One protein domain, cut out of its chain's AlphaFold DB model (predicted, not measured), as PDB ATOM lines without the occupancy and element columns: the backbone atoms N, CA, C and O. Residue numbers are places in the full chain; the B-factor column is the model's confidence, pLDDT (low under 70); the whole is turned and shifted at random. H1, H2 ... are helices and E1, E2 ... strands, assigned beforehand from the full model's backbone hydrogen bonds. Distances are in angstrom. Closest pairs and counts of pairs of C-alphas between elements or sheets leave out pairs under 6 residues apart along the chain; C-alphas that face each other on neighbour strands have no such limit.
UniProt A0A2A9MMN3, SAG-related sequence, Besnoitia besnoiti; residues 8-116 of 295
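AT A GLANCE: This is residues 8 to 116 of the 295 residues of the protein "SAG-related sequence" of Besnoitia besnoiti (UniProt A0A2A9MMN3). With little regular structure, this is a flattish slab: the long E6-E7 hairpin, with short E2 and E3 along E6's other side, makes a strongly twisted sheet between a smaller sheet, E1-E5-E4, and the long link 31 to 54. The printed part has 109 residues, of which 43 are in named elements, and these are mostly strand, one helix and seven strands in the order E1 E2 E3 H1 E4 E5 E6 E7; both sheets are antiparallel. It is compact, radius of gyration of the C-alphas 13.8 A, spanning 40 by 38 by 21 A.

IN THESE COORDINATES: Find E6, residues 93 to 100, 23.4 A, from C-alpha 93 at (2.446, 32.843, 42.449); E7, 107 to 115, 22.0 A, ends at C-alpha 115 (6.023, 35.142, 39.686). Find E2 at 17 to 19, E3 27 to 30, H1 55 to 58, E1 8 to 10, E4 69 to 73, E5 76 to 82.

HOW THE PARTS SIT: Look beside E6: N 97 and O 111 of E7 are 3.0 A apart; on the other side, N 17 of E2 and O 100 are 2.8 A apart, N 29 of E3 and O 96 3.0 A. H1, too short for O i to N i+4 pairs, is on this sheet, over none of its strands, height 6.0 A. E5 pairs with E1, N 10 to O 79 2.8 A, and in a hairpin with E4, N 71 to O 78 3.1 A.

THE WHOLE: The farthest C-alphas, Thr 47 and Asp 74, are 40.4 A apart. The printed part has no cut; E3 to H1 is the long link. pLDDT is under 70 at 42 to 49 and 62 to 64.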
ATOM      1  N   PHE A   8      10.176  36.465  30.181       96.56
ATOM      2  CA  PHE A   8      10.573  35.067  30.131       96.56
ATOM      3  C   PHE A   8      10.509  34.575  28.688       96.56
ATOM      4  O   PHE A   8       9.538  34.835  27.987       96.56
ATOM      5  N   GLN A   9      11.539  33.855  28.253       96.06
ATOM      6  CA  GLN A   9      11.613  33.269  26.920       96.06
ATOM      7  C   GLN A   9      11.831  31.762  27.050       96.06
ATOM      8  O   GLN A   9      12.766  31.320  27.719       96.06
ATOM      9  N   LEU A  10      10.978  30.984  26.386       96.06
ATOM     10  CA  LEU A  10      11.093  29.537  26.264       96.06
ATOM     11  C   LEU A  10      11.390  29.165  24.817       96.06
ATOM     12  O   LEU A  10      10.678  29.572  23.898       96.06
ATOM     13  N   LEU A  11      12.416  28.344  24.628       95.06
ATOM     14  CA  LEU A  11      12.767  27.763  23.343       95.06
ATOM     15  C   LEU A  11      12.655  26.241  23.438       95.06
ATOM     16  O   LEU A  11      13.417  25.608  24.165       95.06
ATOM     17  N   CYS A  12      11.717  25.657  22.696       93.19
ATOM     18  CA  CYS A  12      11.685  24.218  22.461       93.19
ATOM     19  C   CYS A  12      12.493  23.896  21.198       93.19
ATOM     20  O   CYS A  12      12.441  24.636  20.214       93.19
ATOM     21  N   GLY A  13      13.255  22.800  21.237       87.75
ATOM     22  CA  GLY A  13      14.066  22.356  20.103       87.75
ATOM     23  C   GLY A  13      13.237  21.920  18.889       87.75
ATOM     24  O   GLY A  13      12.008  21.854  18.925       87.75
ATOM     25  N   PHE A  14      13.931  21.579  17.803       83.25
ATOM     26  CA  PHE A  14      13.297  21.142  16.560       83.25
ATOM     27  C   PHE A  14      12.408  19.900  16.774       83.25
ATOM     28  O   PHE A  14      12.806  18.963  17.465       83.25
ATOM     29  N   ASN A  15      11.213  19.880  16.168       84.50
ATOM     30  CA  ASN A  15      10.182  18.836  16.323       84.50
ATOM     31  C   ASN A  15       9.633  18.627  17.753       84.50
ATOM     32  O   ASN A  15       8.977  17.616  18.014       84.50
ATOM     33  N   ILE A  16       9.848  19.564  18.678       91.19
ATOM     34  CA  ILE A  16       9.296  19.533  20.039       91.19
ATOM     35  C   ILE A  16       8.143  20.548  20.136       91.19
ATOM     36  O   ILE A  16       8.199  21.632  19.556       91.19
ATOM     37  N   LEU A  17       7.070  20.193  20.843       92.31
ATOM     38  CA  LEU A  17       5.858  21.005  20.967       92.31
ATOM     39  C   LEU A  17       5.887  21.840  22.249       92.31
ATOM     40  O   LEU A  17       6.317  21.353  23.287       92.31
ATOM     41  N   TYR A  18       5.382  23.070  22.209       94.19
ATOM     42  CA  TYR A  18       5.194  23.889  23.412       94.19
ATOM     43  C   TYR A  18       3.951  23.441  24.187       94.19
ATOM     44  O   TYR A  18       2.933  23.105  23.577       94.19
ATOM     45  N   ALA A  19       4.012  23.485  25.516       92.75
ATOM     46  CA  ALA A  19       2.882  23.193  26.388       92.75
ATOM     47  C   ALA A  19       2.610  24.324  27.394       92.75
ATOM     48  O   ALA A  19       3.555  24.900  27.936       92.75
ATOM     49  N   THR A  20       1.342  24.615  27.696       89.25
ATOM     50  CA  THR A  20       0.123  23.984  27.126       89.25
ATOM     51  C   THR A  20      -0.232  24.535  25.740       89.25
ATOM     52  O   THR A  20       0.111  25.668  25.422       89.25
ATOM     53  N   ASP A  21      -0.881  23.723  24.899       84.81
ATOM     54  CA  ASP A  21      -1.532  24.140  23.642       84.81
ATOM     55  C   ASP A  21      -0.667  24.994  22.690       84.81
ATOM     56  O   ASP A  21      -1.125  25.914  22.010       84.81
ATOM     57  N   GLY A  22       0.633  24.694  22.617       88.81
ATOM     58  CA  GLY A  22       1.568  25.437  21.777       88.81
ATOM     59  C   GLY A  22       1.958  26.816  22.323       88.81
ATOM     60  O   GLY A  22       2.614  27.561  21.587       88.81
ATOM     61  N   LEU A  23       1.556  27.149  23.556       91.44
ATOM     62  CA  LEU A  23       1.604  28.481  24.166       91.44
ATOM     63  C   LEU A  23       1.029  29.529  23.205       91.44
ATOM     64  O   LEU A  23       1.716  30.431  22.718       91.44
ATOM     65  N   GLN A  24      -0.229  29.308  22.824       84.06
ATOM     66  CA  GLN A  24      -1.036  30.239  22.040       84.06
ATOM     67  C   GLN A  24      -2.015  30.935  22.991       84.06
ATOM     68  O   GLN A  24      -2.718  30.256  23.729       84.06
ATOM     69  N   GLY A  25      -2.048  32.270  22.990       89.88
ATOM     70  CA  GLY A  25      -2.849  33.037  23.950       89.88
ATOM     71  C   GLY A  25      -2.128  33.214  25.286       89.88
ATOM     72  O   GLY A  25      -0.934  33.497  25.287       89.88
ATOM     73  N   SER A  26      -2.850  33.053  26.393       92.00
ATOM     74  CA  SER A  26      -2.463  33.424  27.767       92.00
ATOM     75  C   SER A  26      -2.421  32.232  28.739       92.00
ATOM     76  O   SER A  26      -2.035  32.378  29.900       92.00
ATOM     77  N   SER A  27      -2.771  31.028  28.278       92.81
ATOM     78  CA  SER A  27      -2.934  29.871  29.156       92.81
ATOM     79  C   SER A  27      -1.599  29.276  29.627       92.81
ATOM     80  O   SER A  27      -0.632  29.133  28.870       92.81
ATOM     81  N   VAL A  28      -1.567  28.869  30.893       94.94
ATOM     82  CA  VAL A  28      -0.441  28.218  31.572       94.94
ATOM     83  C   VAL A  28      -0.937  27.059  32.436       94.94
ATOM     84  O   VAL A  28      -2.118  26.980  32.771       94.94
ATOM     85  N   CYS A  29      -0.051  26.140  32.815       95.31
ATOM     86  CA  CYS A  29      -0.421  25.044  33.706       95.31
ATOM     87  C   CYS A  29      -0.344  25.470  35.178       95.31
ATOM     88  O   CYS A  29       0.581  26.200  35.542       95.31
ATOM     89  N   PRO A  30      -1.248  24.992  36.050       94.00
ATOM     90  CA  PRO A  30      -1.171  25.245  37.487       94.00
ATOM     91  C   PRO A  30       0.163  24.795  38.100       94.00
ATOM     92  O   PRO A  30       0.778  23.838  37.618       94.00
ATOM     93  N   ALA A  31       0.597  25.448  39.181       92.94
ATOM     94  CA  ALA A  31       1.860  25.166  39.875       92.94
ATOM     95  C   ALA A  31       2.024  23.690  40.283       92.94
ATOM     96  O   ALA A  31       3.113  23.127  40.225       92.94
ATOM     97  N   GLU A  32       0.925  23.043  40.668       90.12
ATOM     98  CA  GLU A  32       0.866  21.649  41.106       90.12
ATOM     99  C   GLU A  32       0.965  20.622  39.965       90.12
ATOM    100  O   GLU A  32       0.904  19.413  40.215       90.12
ATOM    101  N   THR A  33       1.120  21.073  38.716       91.50
ATOM    102  CA  THR A  33       1.219  20.202  37.542       91.50
ATOM    103  C   THR A  33       2.460  19.318  37.622       91.50
ATOM    104  O   THR A  33       3.589  19.751  37.390       91.50
ATOM    105  N   LYS A  34       2.244  18.033  37.919       90.38
ATOM    106  CA  LYS A  34       3.307  17.015  37.961       90.38
ATOM    107  C   LYS A  34       3.655  16.463  36.586       90.38
ATOM    108  O   LYS A  34       4.802  16.103  36.350       90.38
ATOM    109  N   ASN A  35       2.659  16.370  35.708       90.38
ATOM    110  CA  ASN A  35       2.820  15.876  34.353       90.38
ATOM    111  C   ASN A  35       2.335  16.931  33.361       90.38
ATOM    112  O   ASN A  35       1.136  17.112  33.157       90.38
ATOM    113  N   LEU A  36       3.283  17.612  32.719       92.12
ATOM    114  CA  LEU A  36       2.991  18.645  31.727       92.12
ATOM    115  C   LEU A  36       2.122  18.141  30.560       92.12
ATOM    116  O   LEU A  36       1.347  18.910  30.004       92.12
ATOM    117  N   ALA A  37       2.215  16.856  30.193       90.31
ATOM    118  CA  ALA A  37       1.438  16.292  29.086       90.31
ATOM    119  C   ALA A  37      -0.064  16.139  29.399       90.31
ATOM    120  O   ALA A  37      -0.861  15.963  28.472       90.31
ATOM    121  N   GLU A  38      -0.444  16.195  30.677       88.62
ATOM    122  CA  GLU A  38      -1.830  16.090  31.154       88.62
ATOM    123  C   GLU A  38      -2.521  17.452  31.280       88.62
ATOM    124  O   GLU A  38      -3.746  17.517  31.328       88.62
ATOM    125  N   CYS A  39      -1.753  18.542  31.292       90.56
ATOM    126  CA  CYS A  39      -2.287  19.893  31.324       90.56
ATOM    127  C   CYS A  39      -2.680  20.338  29.908       90.56
ATOM    128  O   CYS A  39      -1.831  20.763  29.127       90.56
ATOM    129  N   LYS A  40      -3.964  20.170  29.566       83.88
ATOM    130  CA  LYS A  40      -4.556  20.484  28.252       83.88
ATOM    131  C   LYS A  40      -5.986  21.018  28.414       83.88
ATOM    132  O   LYS A  40      -6.653  20.709  29.404       83.88
ATOM    133  N   ALA A  41      -6.466  21.808  27.452       71.69
ATOM    134  CA  ALA A  41      -7.838  22.326  27.449       71.69
ATOM    135  C   ALA A  41      -8.912  21.208  27.435       71.69
ATOM    136  O   ALA A  41      -8.667  20.075  27.013       71.69
ATOM    137  N   ALA A  42     -10.125  21.520  27.913       56.94
ATOM    138  CA  ALA A  42     -11.215  20.547  28.048       56.94
ATOM    139  C   ALA A  42     -11.643  19.954  26.689       56.94
ATOM    140  O   ALA A  42     -11.956  20.683  25.752       56.94
ATOM    141  N   GLY A  43     -11.673  18.619  26.614       55.78
ATOM    142  CA  GLY A  43     -11.905  17.835  25.391       55.78
ATOM    143  C   GLY A  43     -11.161  16.492  25.393       55.78
ATOM    144  O   GLY A  43     -11.533  15.579  24.663       55.78
ATOM    145  N   ALA A  44     -10.153  16.350  26.263       54.66
ATOM    146  CA  ALA A  44      -9.549  15.076  26.637       54.66
ATOM    147  C   ALA A  44     -10.212  14.534  27.916       54.66
ATOM    148  O   ALA A  44     -10.289  15.230  28.931       54.66
ATOM    149  N   ASP A  45     -10.702  13.303  27.843       49.88
ATOM    150  CA  ASP A  45     -11.495  12.589  28.846       49.88
ATOM    151  C   ASP A  45     -10.705  12.348  30.153       49.88
ATOM    152  O   ASP A  45     -10.136  11.282  30.373       49.88
ATOM    153  N   THR A  46     -10.562  13.376  30.996       51.97
ATOM    154  CA  THR A  46      -9.691  13.311  32.181       51.97
ATOM    155  C   THR A  46     -10.317  13.994  33.396       51.97
ATOM    156  O   THR A  46     -10.202  15.195  33.639       51.97
ATOM    157  N   THR A  47     -11.012  13.195  34.198       53.62
ATOM    158  CA  THR A  47     -11.365  13.547  35.572       53.62
ATOM    159  C   THR A  47     -10.094  13.517  36.431       53.62
ATOM    160  O   THR A  47      -9.436  12.489  36.545       53.62
ATOM    161  N   GLY A  48      -9.724  14.651  37.036       60.88
ATOM    162  CA  GLY A  48      -8.614  14.727  38.001       60.88
ATOM    163  C   GLY A  48      -7.263  15.229  37.473       60.88
ATOM    164  O   GLY A  48      -6.308  15.254  38.245       60.88
ATOM    165  N   THR A  49      -7.167  15.663  36.213       66.56
ATOM    166  CA  THR A  49      -5.963  16.316  35.665       66.56
ATOM    167  C   THR A  49      -5.984  17.837  35.896       66.56
ATOM    168  O   THR A  49      -7.060  18.449  35.918       66.56
ATOM    169  N   PRO A  50      -4.813  18.477  36.092       74.19
ATOM    170  CA  PRO A  50      -4.718  19.925  36.245       74.19
ATOM    171  C   PRO A  50      -5.058  20.610  34.918       74.19
ATOM    172  O   PRO A  50      -4.392  20.401  33.907       74.19
ATOM    173  N   LYS A  51      -6.112  21.427  34.915       85.62
ATOM    174  CA  LYS A  51      -6.542  22.173  33.726       85.62
ATOM    175  C   LYS A  51      -5.707  23.442  33.560       85.62
ATOM    176  O   LYS A  51      -5.410  24.075  34.575       85.62
ATOM    177  N   PRO A  52      -5.386  23.851  32.319       91.69
ATOM    178  CA  PRO A  52      -4.816  25.163  32.059       91.69
ATOM    179  C   PRO A  52      -5.642  26.285  32.686       91.69
ATOM    180  O   PRO A  52      -6.874  26.224  32.715       91.69
ATOM    181  N   VAL A  53      -4.946  27.309  33.164       92.06
ATOM    182  CA  VAL A  53      -5.522  28.550  33.679       92.06
ATOM    183  C   VAL A  53      -4.969  29.724  32.890       92.06
ATOM    184  O   VAL A  53      -3.848  29.666  32.386       92.06
ATOM    185  N   GLU A  54      -5.745  30.793  32.797       92.31
ATOM    186  CA  GLU A  54      -5.274  32.046  32.216       92.31
ATOM    187  C   GLU A  54      -4.265  32.712  33.149       92.31
ATOM    188  O   GLU A  54      -4.485  32.770  34.365       92.31
ATOM    189  N   ILE A  55      -3.150  33.197  32.599       92.62
ATOM    190  CA  ILE A  55      -2.083  33.795  33.403       92.62
ATOM    191  C   ILE A  55      -2.573  35.011  34.195       92.62
ATOM    192  O   ILE A  55      -2.116  35.239  35.310       92.62
ATOM    193  N   GLU A  56      -3.553  35.745  33.675       91.88
ATOM    194  CA  GLU A  56      -4.179  36.895  34.321       91.88
ATOM    195  C   GLU A  56      -4.792  36.540  35.680       91.88
ATOM    196  O   GLU A  56      -4.818  37.381  36.576       91.88
ATOM    197  N   ALA A  57      -5.218  35.288  35.886       90.75
ATOM    198  CA  ALA A  57      -5.730  34.827  37.177       90.75
ATOM    199  C   ALA A  57      -4.653  34.790  38.282       90.75
ATOM    200  O   ALA A  57      -4.988  34.700  39.466       90.75
ATOM    201  N   LEU A  58      -3.373  34.847  37.899       92.12
ATOM    202  CA  LEU A  58      -2.205  34.864  38.783       92.12
ATOM    203  C   LEU A  58      -1.616  36.271  38.960       92.12
ATOM    204  O   LEU A  58      -0.600  36.424  39.632       92.12
ATOM    205  N   LEU A  59      -2.201  37.290  38.332       92.19
ATOM    206  CA  LEU A  59      -1.693  38.660  38.317       92.19
ATOM    207  C   LEU A  59      -2.588  39.587  39.147       92.19
ATOM    208  O   LEU A  59      -3.717  39.249  39.499       92.19
ATOM    209  N   SER A  60      -2.073  40.769  39.479       89.06
ATOM    210  CA  SER A  60      -2.860  41.814  40.143       89.06
ATOM    211  C   SER A  60      -3.460  42.764  39.106       89.06
ATOM    212  O   SER A  60      -2.752  43.221  38.215       89.06
ATOM    213  N   GLY A  61      -4.739  43.126  39.253       80.88
ATOM    214  CA  GLY A  61      -5.459  44.022  38.334       80.88
ATOM    215  C   GLY A  61      -6.396  43.282  37.372       80.88
ATOM    216  O   GLY A  61      -6.536  42.068  37.441       80.88
ATOM    217  N   THR A  62      -7.101  44.023  36.509       69.50
ATOM    218  CA  THR A  62      -8.233  43.475  35.720       69.50
ATOM    219  C   THR A  62      -8.116  43.731  34.215       69.50
ATOM    220  O   THR A  62      -9.025  43.389  33.467       69.50
ATOM    221  N   SER A  63      -7.042  44.361  33.730       63.03
ATOM    222  CA  SER A  63      -6.992  44.758  32.320       63.03
ATOM    223  C   SER A  63      -5.580  44.801  31.762       63.03
ATOM    224  O   SER A  63      -4.884  45.796  31.935       63.03
ATOM    225  N   LEU A  64      -5.207  43.712  31.089       66.19
ATOM    226  CA  LEU A  64      -4.388  43.640  29.877       66.19
ATOM    227  C   LEU A  64      -4.553  42.234  29.281       66.19
ATOM    228  O   LEU A  64      -4.730  41.275  30.022       66.19
ATOM    229  N   GLU A  65      -4.486  42.127  27.957       81.62
ATOM    230  CA  GLU A  65      -4.394  40.842  27.258       81.62
ATOM    231  C   GLU A  65      -2.916  40.408  27.285       81.62
ATOM    232  O   GLU A  65      -2.098  40.947  26.537       81.62
ATOM    233  N   ILE A  66      -2.531  39.525  28.217       90.00
ATOM    234  CA  ILE A  66      -1.135  39.092  28.384       90.00
ATOM    235  C   ILE A  66      -0.947  37.783  27.631       90.00
ATOM    236  O   ILE A  66      -1.236  36.702  28.128       90.00
ATOM    237  N   VAL A  67      -0.412  37.882  26.417       93.44
ATOM    238  CA  VAL A  67      -0.260  36.732  25.521       93.44
ATOM    239  C   VAL A  67       1.193  36.334  25.307       93.44
ATOM    240  O   VAL A  67       2.117  37.145  25.373       93.44
ATOM    241  N   TRP A  68       1.393  35.058  24.996       95.44
ATOM    242  CA  TRP A  68       2.658  34.517  24.527       95.44
ATOM    243  C   TRP A  68       2.957  34.993  23.103       95.44
ATOM    244  O   TRP A  68       2.266  34.648  22.139       95.44
ATOM    245  N   GLU A  69       4.057  35.715  22.948       94.94
ATOM    246  CA  GLU A  69       4.532  36.211  21.665       94.94
ATOM    247  C   GLU A  69       5.485  35.213  21.003       94.94
ATOM    248  O   GLU A  69       6.264  34.512  21.655       94.94
ATOM    249  N   LYS A  70       5.435  35.142  19.671       94.44
ATOM    250  CA  LYS A  70       6.420  34.398  18.880       94.44
ATOM    251  C   LYS A  70       7.609  35.300  18.603       94.44
ATOM    252  O   LYS A  70       7.438  36.383  18.051       94.44
ATOM    253  N   GLN A  71       8.808  34.809  18.876       92.12
ATOM    254  CA  GLN A  71      10.038  35.514  18.542       92.12
ATOM    255  C   GLN A  71      10.974  34.576  17.787       92.12
ATOM    256  O   GLN A  71      11.147  33.416  18.152       92.12
ATOM    257  N   LYS A  72      11.551  35.059  16.686       89.50
ATOM    258  CA  LYS A  72      12.543  34.289  15.936       89.50
ATOM    259  C   LYS A  72      13.875  34.344  16.685       89.50
ATOM    260  O   LYS A  72      14.375  35.434  16.949       89.50
ATOM    261  N   VAL A  73      14.426  33.178  17.003       84.38
ATOM    262  CA  VAL A  73      15.751  33.013  17.609       84.38
ATOM    263  C   VAL A  73      16.504  32.026  16.724       84.38
ATOM    264  O   VAL A  73      16.168  30.843  16.676       84.38
ATOM    265  N   ASP A  74      17.461  32.548  15.958       84.12
ATOM    266  CA  ASP A  74      18.156  31.833  14.882       84.12
ATOM    267  C   ASP A  74      17.176  31.200  13.870       84.12
ATOM    268  O   ASP A  74      16.386  31.902  13.229       84.12
ATOM    269  N   GLU A  75      17.213  29.876  13.717       81.62
ATOM    270  CA  GLU A  75      16.322  29.101  12.846       81.62
ATOM    271  C   GLU A  75      15.059  28.594  13.564       81.62
ATOM    272  O   GLU A  75      14.187  27.996  12.936       81.62
ATOM    273  N   ASN A  76      14.927  28.855  14.867       85.50
ATOM    274  CA  ASN A  76      13.810  28.395  15.687       85.50
ATOM    275  C   ASN A  76      12.868  29.551  16.075       85.50
ATOM    276  O   ASN A  76      13.188  30.736  15.963       85.50
ATOM    277  N   ILE A  77      11.667  29.198  16.542       90.88
ATOM    278  CA  ILE A  77      10.666  30.154  17.035       90.88
ATOM    279  C   ILE A  77      10.509  29.929  18.533       90.88
ATOM    280  O   ILE A  77       9.994  28.883  18.929       90.88
ATOM    281  N   SER A  78      10.927  30.898  19.347       94.38
ATOM    282  CA  SER A  78      10.708  30.917  20.794       94.38
ATOM    283  C   SER A  78       9.324  31.461  21.149       94.38
ATOM    284  O   SER A  78       8.662  32.131  20.346       94.38
ATOM    285  N   ARG A  79       8.908  31.198  22.389       96.06
ATOM    286  CA  ARG A  79       7.723  31.777  23.024       96.06
ATOM    287  C   ARG A  79       8.153  32.711  24.139       96.06
ATOM    288  O   ARG A  79       8.850  32.285  25.057       96.06
ATOM    289  N   THR A  80       7.751  33.968  24.039       96.19
ATOM    290  CA  THR A  80       8.118  35.017  24.987       96.19
ATOM    291  C   THR A  80       6.876  35.488  25.729       96.19
ATOM    292  O   THR A  80       5.842  35.735  25.119       96.19
ATOM    293  N   LEU A  81       6.985  35.608  27.045       96.06
ATOM    294  CA  LEU A  81       5.965  36.156  27.922       96.06
ATOM    295  C   LEU A  81       6.530  37.396  28.611       96.06
ATOM    296  O   LEU A  81       7.583  37.328  29.252       96.06
ATOM    297  N   THR A  82       5.805  38.505  28.513       95.31
ATOM    298  CA  THR A  82       6.166  39.777  29.142       95.31
ATOM    299  C   THR A  82       5.051  40.212  30.077       95.31
ATOM    300  O   THR A  82       3.917  40.393  29.649       95.31
ATOM    301  N   ILE A  83       5.379  40.418  31.352       94.56
ATOM    302  CA  ILE A  83       4.425  40.907  32.356       94.56
ATOM    303  C   ILE A  83       4.761  42.365  32.676       94.56
ATOM    304  O   ILE A  83       5.845  42.632  33.198       94.56
ATOM    305  N   PRO A  84       3.879  43.339  32.403       92.62
ATOM    306  CA  PRO A  84       4.164  44.719  32.774       92.62
ATOM    307  C   PRO A  84       4.244  44.882  34.297       92.62
ATOM    308  O   PRO A  84       3.550  44.208  35.057       92.62
ATOM    309  N   GLN A  85       5.128  45.772  34.751       91.50
ATOM    310  CA  GLN A  85       5.566  45.838  36.151       91.50
ATOM    311  C   GLN A  85       4.426  46.032  37.158       91.50
ATOM    312  O   GLN A  85       4.511  45.538  38.282       91.50
ATOM    313  N   GLN A  86       3.367  46.737  36.765       88.75
ATOM    314  CA  GLN A  86       2.215  47.035  37.609       88.75
ATOM    315  C   GLN A  86       1.284  45.836  37.846       88.75
ATOM    316  O   GLN A  86       0.514  45.866  38.803       88.75
ATOM    317  N   PHE A  87       1.363  44.790  37.015       92.12
ATOM    318  CA  PHE A  87       0.488  43.611  37.110       92.12
ATOM    319  C   PHE A  87       1.116  42.449  37.879       92.12
ATOM    320  O   PHE A  87       0.472  41.420  38.070       92.12
ATOM    321  N   PHE A  88       2.360  42.591  38.348       94.19
ATOM    322  CA  PHE A  88       2.948  41.586  39.231       94.19
ATOM    323  C   PHE A  88       2.085  41.392  40.487       94.19
ATOM    324  O   PHE A  88       1.565  42.380  41.022       94.19
ATOM    325  N   PRO A  89       1.933  40.140  40.950       94.12
ATOM    326  CA  PRO A  89       0.971  39.808  41.985       94.12
ATOM    327  C   PRO A  89       1.324  40.416  43.344       94.12
ATOM    328  O   PRO A  89       2.469  40.776  43.622       94.12
ATOM    329  N   ASP A  90       0.336  40.474  44.232       92.69
ATOM    330  CA  ASP A  90       0.525  40.866  45.633       92.69
ATOM    331  C   ASP A  90       1.079  39.718  46.501       92.69
ATOM    332  O   ASP A  90       1.415  39.930  47.661       92.69
ATOM    333  N   VAL A  91       1.171  38.494  45.976       93.12
ATOM    334  CA  VAL A  91       1.754  37.311  46.636       93.12
ATOM    335  C   VAL A  91       2.555  36.501  45.625       93.12
ATOM    336  O   VAL A  91       2.265  36.572  44.439       93.12
ATOM    337  N   ASP A  92       3.546  35.722  46.068       94.50
ATOM    338  CA  ASP A  92       4.280  34.871  45.123       94.50
ATOM    339  C   ASP A  92       3.347  33.798  44.558       94.50
ATOM    340  O   ASP A  92       2.799  32.981  45.321       94.50
ATOM    341  N   GLU A  93       3.214  33.804  43.236       94.69
ATOM    342  CA  GLU A  93       2.446  32.843  42.449       94.69
ATOM    343  C   GLU A  93       3.391  31.982  41.608       94.69
ATOM    344  O   GLU A  93       4.545  32.337  41.356       94.69
ATOM    345  N   GLU A  94       2.908  30.826  41.173       96.06
ATOM    346  CA  GLU A  94       3.679  29.886  40.366       96.06
ATOM    347  C   GLU A  94       2.810  29.294  39.265       96.06
ATOM    348  O   GLU A  94       1.604  29.108  39.429       96.06
ATOM    349  N   PHE A  95       3.442  28.964  38.148       96.44
ATOM    350  CA  PHE A  95       2.822  28.202  37.074       96.44
ATOM    351  C   PHE A  95       3.862  27.339  36.370       96.44
ATOM    352  O   PHE A  95       5.070  27.508  36.548       96.44
ATOM    353  N   VAL A  96       3.390  26.401  35.560       96.81
ATOM    354  CA  VAL A  96       4.227  25.464  34.819       96.81
ATOM    355  C   VAL A  96       4.014  25.655  33.320       96.81
ATOM    356  O   VAL A  96       2.894  25.826  32.841       96.81
ATOM    357  N   VAL A  97       5.110  25.605  32.570       96.81
ATOM    358  CA  VAL A  97       5.133  25.515  31.105       96.81
ATOM    359  C   VAL A  97       6.247  24.567  30.685       96.81
ATOM    360  O   VAL A  97       7.026  24.087  31.511       96.81
ATOM    361  N   GLY A  98       6.364  24.298  29.392       96.19
ATOM    362  CA  GLY A  98       7.534  23.593  28.898       96.19
ATOM    363  C   GLY A  98       7.348  23.044  27.503       96.19
ATOM    364  O   GLY A  98       6.648  23.616  26.668       96.19
ATOM    365  N   CYS A  99       8.008  21.921  27.276       96.00
ATOM    366  CA  CYS A  99       8.142  21.310  25.975       96.00
ATOM    367  C   CYS A  99       7.738  19.834  26.040       96.00
ATOM    368  O   CYS A  99       8.158  19.110  26.944       96.00
ATOM    369  N   LEU A 100       6.971  19.364  25.062       94.75
ATOM    370  CA  LEU A 100       6.561  17.974  24.892       94.75
ATOM    371  C   LEU A 100       7.252  17.364  23.676       94.75
ATOM    372  O   LEU A 100       7.396  18.017  22.643       94.75
ATOM    373  N   ASN A 101       7.610  16.085  23.762       92.75
ATOM    374  CA  ASN A 101       8.071  15.332  22.593       92.75
ATOM    375  C   ASN A 101       7.008  15.338  21.478       92.75
ATOM    376  O   ASN A 101       5.830  15.558  21.752       92.75
ATOM    377  N   SER A 102       7.392  15.049  20.230       83.88
ATOM    378  CA  SER A 102       6.536  15.205  19.035       83.88
ATOM    379  C   SER A 102       5.179  14.482  19.109       83.88
ATOM    380  O   SER A 102       4.244  14.867  18.418       83.88
ATOM    381  N   GLY A 103       5.049  13.455  19.961       82.69
ATOM    382  CA  GLY A 103       3.787  12.756  20.230       82.69
ATOM    383  C   GLY A 103       2.887  13.394  21.299       82.69
ATOM    384  O   GLY A 103       1.852  12.821  21.603       82.69
ATOM    385  N   ALA A 104       3.275  14.520  21.908       83.62
ATOM    386  CA  ALA A 104       2.549  15.231  22.972       83.62
ATOM    387  C   ALA A 104       2.192  14.392  24.224       83.62
ATOM    388  O   ALA A 104       1.282  14.758  24.978       83.62
ATOM    389  N   ASN A 105       2.908  13.282  24.445       84.75
ATOM    390  CA  ASN A 105       2.609  12.289  25.487       84.75
ATOM    391  C   ASN A 105       3.584  12.323  26.670       84.75
ATOM    392  O   ASN A 105       3.274  11.803  27.736       84.75
ATOM    393  N   THR A 106       4.769  12.909  26.488       90.50
ATOM    394  CA  THR A 106       5.799  13.002  27.527       90.50
ATOM    395  C   THR A 106       6.482  14.360  27.479       90.50
ATOM    396  O   THR A 106       6.733  14.907  26.397       90.50
ATOM    397  N   ALA A 107       6.792  14.902  28.656       93.06
ATOM    398  CA  ALA A 107       7.564  16.127  28.780       93.06
ATOM    399  C   ALA A 107       9.012  15.889  28.326       93.06
ATOM    400  O   ALA A 107       9.690  14.994  28.825       93.06
ATOM    401  N   ALA A 108       9.474  16.701  27.379       94.25
ATOM    402  CA  ALA A 108      10.889  16.845  27.051       94.25
ATOM    403  C   ALA A 108      11.575  17.826  28.016       94.25
ATOM    404  O   ALA A 108      12.741  17.663  28.359       94.25
ATOM    405  N   CYS A 109      10.836  18.846  28.461       95.31
ATOM    406  CA  CYS A 109      11.269  19.818  29.455       95.31
ATOM    407  C   CYS A 109      10.046  20.321  30.223       95.31
ATOM    408  O   CYS A 109       9.003  20.574  29.621       95.31
ATOM    409  N   GLN A 110      10.187  20.493  31.533       95.69
ATOM    410  CA  GLN A 110       9.196  21.140  32.381       95.69
ATOM    411  C   GLN A 110       9.878  22.273  33.144       95.69
ATOM    412  O   GLN A 110      10.931  22.074  33.747       95.69
ATOM    413  N   VAL A 111       9.269  23.454  33.107       96.62
ATOM    414  CA  VAL A 111       9.764  24.661  33.760       96.62
ATOM    415  C   VAL A 111       8.677  25.176  34.689       96.62
ATOM    416  O   VAL A 111       7.603  25.571  34.238       96.62
ATOM    417  N   THR A 112       8.971  25.192  35.985       96.88
ATOM    418  CA  THR A 112       8.162  25.913  36.970       96.88
ATOM    419  C   THR A 112       8.654  27.350  37.038       96.88
ATOM    420  O   THR A 112       9.831  27.604  37.297       96.88
ATOM    421  N   LEU A 113       7.756  28.295  36.786       96.75
ATOM    422  CA  LEU A 113       8.025  29.721  36.856       96.75
ATOM    423  C   LEU A 113       7.379  30.310  38.095       96.75
ATOM    424  O   LEU A 113       6.163  30.279  38.245       96.75
ATOM    425  N   THR A 114       8.204  30.919  38.938       96.50
ATOM    426  CA  THR A 114       7.739  31.758  40.041       96.50
ATOM    427  C   THR A 114       7.532  33.185  39.549       96.50
ATOM    428  O   THR A 114       8.454  33.806  39.006       96.50
ATOM    429  N   LEU A 115       6.334  33.721  39.756       96.00
ATOM    430  CA  LEU A 115       6.023  35.142  39.686       96.00
ATOM    431  C   LEU A 115       6.232  35.731  41.077       96.00
ATOM    432  O   LEU A 115       5.387  35.578  41.957       96.00
ATOM    433  N   ALA A 116       7.380  36.376  41.278       96.00
ATOM    434  CA  ALA A 116       7.653  37.058  42.532       96.00
ATOM    435  C   ALA A 116       6.645  38.193  42.721       96.00
ATOM    436  O   ALA A 116       6.415  38.976  41.792       96.00
TER     437      ALA A 116